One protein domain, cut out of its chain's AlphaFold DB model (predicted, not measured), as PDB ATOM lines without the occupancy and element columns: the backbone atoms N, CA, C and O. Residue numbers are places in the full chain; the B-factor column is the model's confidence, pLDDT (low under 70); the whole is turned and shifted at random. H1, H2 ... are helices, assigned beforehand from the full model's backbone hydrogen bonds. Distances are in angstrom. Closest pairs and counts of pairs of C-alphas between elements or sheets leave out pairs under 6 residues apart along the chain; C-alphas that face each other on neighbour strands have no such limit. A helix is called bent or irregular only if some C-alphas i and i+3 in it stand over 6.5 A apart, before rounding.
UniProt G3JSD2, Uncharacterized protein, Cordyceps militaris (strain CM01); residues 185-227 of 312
ATOM      1  N   ALA A 185      23.595 -50.917 -16.414       89.75
ATOM      2  CA  ALA A 185      24.686 -50.479 -15.555       89.75
ATOM      3  C   ALA A 185      24.334 -49.155 -14.863       89.75
ATOM      4  O   ALA A 185      23.794 -48.230 -15.481       89.75
ATOM      5  N   LEU A 186      24.648 -49.060 -13.572       88.56
ATOM      6  CA  LEU A 186      24.626 -47.793 -12.843       88.56
ATOM      7  C   LEU A 186      25.906 -46.994 -13.154       88.56
ATOM      8  O   LEU A 186      26.896 -47.597 -13.574       88.56
ATOM      9  N   PRO A 187      25.897 -45.660 -12.974       86.94
ATOM     10  CA  PRO A 187      27.124 -44.870 -13.018       86.94
ATOM     11  C   PRO A 187      28.167 -45.415 -12.037       86.94
ATOM     12  O   PRO A 187      27.799 -45.961 -10.995       86.94
ATOM     13  N   ASP A 188      29.445 -45.260 -12.381       84.75
ATOM     14  CA  ASP A 188      30.588 -45.714 -11.574       84.75
ATOM     15  C   ASP A 188      30.556 -47.215 -11.209       84.75
ATOM     16  O   ASP A 188      31.017 -47.635 -10.146       84.75
ATOM     17  N   SER A 189      30.001 -48.049 -12.093       82.31
ATOM     18  CA  SER A 189      29.981 -49.505 -11.916       82.31
ATOM     19  C   SER A 189      31.353 -50.150 -12.168       82.31
ATOM     20  O   SER A 189      32.239 -49.574 -12.809       82.31
ATOM     21  N   GLU A 190      31.542 -51.373 -11.653       82.06
ATOM     22  CA  GLU A 190      32.768 -52.148 -11.870       82.06
ATOM     23  C   GLU A 190      33.053 -52.293 -13.375       82.06
ATOM     24  O   GLU A 190      32.206 -52.746 -14.144       82.06
ATOM     25  N   GLY A 191      34.258 -51.899 -13.799       83.81
ATOM     26  CA  GLY A 191      34.662 -51.910 -15.209       83.81
ATOM     27  C   GLY A 191      34.768 -50.531 -15.859       83.81
ATOM     28  O   GLY A 191      35.060 -50.457 -17.047       83.81
ATOM     29  N   CYS A 192      34.575 -49.445 -15.107       90.00
ATOM     30  CA  CYS A 192      34.928 -48.110 -15.576       90.00
ATOM     31  C   CYS A 192      36.458 -47.941 -15.685       90.00
ATOM     32  O   CYS A 192      37.168 -48.041 -14.683       90.00
ATOM     33  N   SER A 193      36.965 -47.662 -16.892       89.12
ATOM     34  CA  SER A 193      38.409 -47.523 -17.145       89.12
ATOM     35  C   SER A 193      39.024 -46.284 -16.475       89.12
ATOM     36  O   SER A 193      40.173 -46.321 -16.033       89.12
ATOM     37  N   ALA A 194      38.270 -45.181 -16.396       89.88
ATOM     38  CA  ALA A 194      38.649 -43.951 -15.703       89.88
ATOM     39  C   ALA A 194      37.406 -43.091 -15.393       89.88
ATOM     40  O   ALA A 194      36.474 -43.071 -16.203       89.88
ATOM     41  N   PRO A 195      37.389 -42.321 -14.286       81.62
ATOM     42  CA  PRO A 195      36.302 -41.388 -13.992       81.62
ATOM     43  C   PRO A 195      36.053 -40.422 -15.157       81.62
ATOM     44  O   PRO A 195      36.977 -39.769 -15.644       81.62
ATOM     45  N   GLY A 196      34.800 -40.331 -15.604       83.38
ATOM     46  CA  GLY A 196      34.402 -39.473 -16.724       83.38
ATOM     47  C   GLY A 196      34.678 -40.041 -18.122       83.38
ATOM     48  O   GLY A 196      34.470 -39.324 -19.102       83.38
ATOM     49  N   ALA A 197      35.120 -41.297 -18.245       91.00
ATOM     50  CA  ALA A 197      35.214 -41.948 -19.548       91.00
ATOM     51  C   ALA A 197      33.825 -42.112 -20.191       91.00
ATOM     52  O   ALA A 197      32.813 -42.283 -19.511       91.00
ATOM     53  N   ASP A 198      33.784 -42.088 -21.524       94.00
ATOM     54  CA  ASP A 198      32.556 -42.181 -22.327       94.00
ATOM     55  C   ASP A 198      32.051 -43.627 -22.490       94.00
ATOM     56  O   ASP A 198      31.507 -44.023 -23.522       94.00
ATOM     57  N   GLU A 199      32.289 -44.441 -21.471       94.25
ATOM     58  CA  GLU A 199      31.963 -45.858 -21.435       94.25
ATOM     59  C   GLU A 199      30.708 -46.062 -20.589       94.25
ATOM     60  O   GLU A 199      30.471 -45.364 -19.598       94.25
ATOM     61  N   GLU A 200      29.883 -47.035 -20.971       92.50
ATOM     62  CA  GLU A 200      28.630 -47.306 -20.268       92.50
ATOM     63  C   GLU A 200      28.808 -47.596 -18.766       92.50
ATOM     64  O   GLU A 200      28.026 -47.045 -17.990       92.50
ATOM     65  N   PRO A 201      29.819 -48.364 -18.313       92.00
ATOM     66  CA  PRO A 201      30.029 -48.598 -16.885       92.00
ATOM     67  C   PRO A 201      30.314 -47.323 -16.080       92.00
ATOM     68  O   PRO A 201      29.964 -47.261 -14.904       92.00
ATOM     69  N   CYS A 202      30.919 -46.308 -16.709       92.62
ATOM     70  CA  CYS A 202      31.242 -45.030 -16.077       92.62
ATOM     71  C   CYS A 202      30.027 -44.098 -16.030       92.62
ATOM     72  O   CYS A 202      29.695 -43.548 -14.986       92.62
ATOM     73  N   LEU A 203      29.338 -43.932 -17.163       93.69
ATOM     74  CA  LEU A 203      28.202 -43.009 -17.286       93.69
ATOM     75  C   LEU A 203      26.894 -43.574 -16.714       93.69
ATOM     76  O   LEU A 203      25.982 -42.820 -16.372       93.69
ATOM     77  N   GLY A 204      26.775 -44.901 -16.667       92.38
ATOM     78  CA  GLY A 204      25.523 -45.617 -16.476       92.38
ATOM     79  C   GLY A 204      24.676 -45.668 -17.753       92.38
ATOM     80  O   GLY A 204      24.717 -44.778 -18.608       92.38
ATOM     81  N   SER A 205      23.838 -46.699 -17.871       93.56
ATOM     82  CA  SER A 205      23.033 -46.969 -19.070       93.56
ATOM     83  C   SER A 205      22.120 -45.815 -19.472       93.56
ATOM     84  O   SER A 205      21.850 -45.640 -20.653       93.56
ATOM     85  N   VAL A 206      21.621 -45.019 -18.518       93.12
ATOM     86  CA  VAL A 206      20.705 -43.902 -18.813       93.12
ATOM     87  C   VAL A 206      21.414 -42.784 -19.566       93.12
ATOM     88  O   VAL A 206      20.927 -42.374 -20.620       93.12
ATOM     89  N   ALA A 207      22.544 -42.305 -19.042       94.38
ATOM     90  CA  ALA A 207      23.320 -41.245 -19.676       94.38
ATOM     91  C   ALA A 207      24.003 -41.757 -20.950       94.38
ATOM     92  O   ALA A 207      23.994 -41.073 -21.974       94.38
ATOM     93  N   TRP A 208      24.500 -42.997 -20.929       95.56
ATOM     94  CA  TRP A 208      25.069 -43.626 -22.113       95.56
ATOM     95  C   TRP A 208      24.038 -43.743 -23.244       95.56
ATOM     96  O   TRP A 208      24.315 -43.325 -24.362       95.56
ATOM     97  N   CYS A 209      22.818 -44.221 -22.967       95.81
ATOM     98  CA  CYS A 209      21.755 -44.328 -23.975       95.81
ATOM     99  C   CYS A 209      21.264 -42.984 -24.507       95.81
ATOM    100  O   CYS A 209      20.741 -42.918 -25.617       95.81
ATOM    101  N   GLU A 210      21.386 -41.918 -23.723       95.44
ATOM    102  CA  GLU A 210      21.059 -40.570 -24.177       95.44
ATOM    103  C   GLU A 210      22.071 -40.057 -25.205       95.44
ATOM    104  O   GLU A 210      21.686 -39.376 -26.152       95.44
ATOM    105  N   LYS A 211      23.343 -40.437 -25.050       95.94
ATOM    106  CA  LYS A 211      24.436 -40.009 -25.925       95.94
ATOM    107  C   LYS A 211      24.661 -40.927 -27.131       95.94
ATOM    108  O   LYS A 211      24.901 -40.435 -28.228       95.94
ATOM    109  N   HIS A 212      24.566 -42.241 -26.932       94.62
ATOM    110  CA  HIS A 212      24.974 -43.273 -27.900       94.62
ATOM    111  C   HIS A 212      23.823 -44.164 -28.385       94.62
ATOM    112  O   HIS A 212      24.031 -45.064 -29.196       94.62
ATOM    113  N   GLY A 213      22.604 -43.972 -27.874       89.94
ATOM    114  CA  GLY A 213      21.474 -44.848 -28.172       89.94
ATOM    115  C   GLY A 213      20.950 -44.702 -29.600       89.94
ATOM    116  O   GLY A 213      20.126 -43.827 -29.878       89.94
ATOM    117  N   GLU A 214      21.339 -45.614 -30.490       85.62
ATOM    118  CA  GLU A 214      20.684 -45.770 -31.792       85.62
ATOM    119  C   GLU A 214      19.203 -46.148 -31.602       85.62
ATOM    120  O   GLU A 214      18.858 -47.027 -30.811       85.62
ATOM    121  N   GLY A 215      18.299 -45.447 -32.294       88.62
ATOM    122  CA  GLY A 215      16.848 -45.616 -32.117       88.62
ATOM    123  C   GLY A 215      16.255 -44.868 -30.912       88.62
ATOM    124  O   GLY A 215      15.064 -45.007 -30.627       88.62
ATOM    125  N   GLY A 216      17.056 -44.042 -30.231       93.94
ATOM    126  CA  GLY A 216      16.624 -43.174 -29.140       93.94
ATOM    127  C   GLY A 216      16.701 -43.822 -27.754       93.94
ATOM    128  O   GLY A 216      16.739 -45.044 -27.589       93.94
ATOM    129  N   LYS A 217      16.681 -42.966 -26.723       93.38
ATOM    130  CA  LYS A 217      16.901 -43.325 -25.310       93.38
ATOM    131  C   LYS A 217      16.059 -44.514 -24.833       93.38
ATOM    132  O   LYS A 217      16.581 -45.421 -24.193       93.38
ATOM    133  N   ASN A 218      14.770 -44.544 -25.174       91.81
ATOM    134  CA  ASN A 218      13.857 -45.587 -24.700       91.81
ATOM    135  C   ASN A 218      14.127 -46.954 -25.342       91.81
ATOM    136  O   ASN A 218      14.095 -47.959 -24.639       91.81
ATOM    137  N   ALA A 219      14.421 -47.003 -26.645       94.06
ATOM    138  CA  ALA A 219      14.755 -48.255 -27.326       94.06
ATOM    139  C   ALA A 219      16.072 -48.834 -26.787       94.06
ATOM    140  O   ALA A 219      16.166 -50.025 -26.493       94.06
ATOM    141  N   CYS A 220      17.054 -47.957 -26.570       95.06
ATOM    142  CA  CYS A 220      18.344 -48.303 -25.991       95.06
ATOM    143  C   CYS A 220      18.232 -48.860 -24.557       95.06
ATOM    144  O   CYS A 220      18.906 -49.838 -24.221       95.06
ATOM    145  N   LEU A 221      17.361 -48.279 -23.725       93.69
ATOM    146  CA  LEU A 221      17.110 -48.745 -22.355       93.69
ATOM    147  C   LEU A 221      16.288 -50.036 -22.323       93.69
ATOM    148  O   LEU A 221      16.597 -50.939 -21.544       93.69
ATOM    149  N   LEU A 222      15.323 -50.183 -23.234       91.62
ATOM    150  CA  LEU A 222      14.558 -51.417 -23.387       91.62
ATOM    151  C   LEU A 222      15.463 -52.593 -23.782       91.62
ATOM    152  O   LEU A 222      15.331 -53.679 -23.221       91.62
ATOM    153  N   ALA A 223      16.432 -52.366 -24.679       92.38
ATOM    154  CA  ALA A 223      17.426 -53.371 -25.062       92.38
ATOM    155  C   ALA A 223      18.297 -53.843 -23.882       92.38
ATOM    156  O   ALA A 223      18.813 -54.958 -23.907       92.38
ATOM    157  N   ARG A 224      18.410 -53.026 -22.827       90.50
ATOM    158  CA  ARG A 224      19.116 -53.329 -21.566       90.50
ATOM    159  C   ARG A 224      18.200 -53.892 -20.478       90.50
ATOM    160  O   ARG A 224      18.619 -54.064 -19.335       90.50
ATOM    161  N   GLY A 225      16.944 -54.175 -20.823       88.88
ATOM    162  CA  GLY A 225      15.940 -54.733 -19.919       88.88
ATOM    163  C   GLY A 225      15.159 -53.700 -19.103       88.88
ATOM    164  O   GLY A 225      14.384 -54.103 -18.236       88.88
ATOM    165  N   LEU A 226      15.313 -52.398 -19.372       88.69
ATOM    166  CA  LEU A 226      14.558 -51.338 -18.705       88.69
ATOM    167  C   LEU A 226      13.477 -50.760 -19.629       88.69
ATOM    168  O   LEU A 226      13.730 -49.885 -20.455       88.69
ATOM    169  N   ASP A 227      12.242 -51.223 -19.453       89.00
ATOM    170  CA  ASP A 227      11.074 -50.676 -20.147       89.00
ATOM    171  C   ASP A 227      10.564 -49.408 -19.436       89.00
ATOM    172  O   ASP A 227       9.750 -49.480 -18.508       89.00
TER     173      ASP A 227
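What this domain is: This is residues 185 to 227 of the 312 residues of an uncharacterized protein of Cordyceps militaris (strain CM01) (UniProt G3JSD2). An irregular helix, H1, forms the middle of a small elongated body, with the short helix H2 at one end and a winding stretch without a named element, residues 185 to 199, towards the other. Of the 43 residues printed, 20 lie in the two named helices, under half; the order is H1, H2, there is no named strand, and the class is all helix. The whole is compact, with a radius of gyration of the C-alphas of 10.0 A, and spans 27 by 17 by 10 A.

How they stand to each other: H1, residues 200 to 212, touches H2, residues 217 to 223, with residues 205 to 210 alone. Their closest C-alphas, those of Glu 210 and Lys 217, are 5.1 A apart. They run opposite ways at a steep tilt of 58 degrees. In H2 every O i to N i+4 pair is within hydrogen-bond range; in H1, 6 of 9 are.

Where its parts are: H1 begins at C-alpha 200 (28.630, -47.306, -20.268) and measures 9.4 A; it is irregular, with C-alphas 202 and 205 9.0 A apart. H2 measures 10.1 A and ends at C-alpha 223 (17.426, -53.371, -25.062).

The domain as a whole: The C-alphas farthest apart, those of Ala 194 and Asp 227, are 28.7 A apart. The link from H1 to H2 is tight. The printed part has no cut, and no printed residue is under 70 in pLDDT.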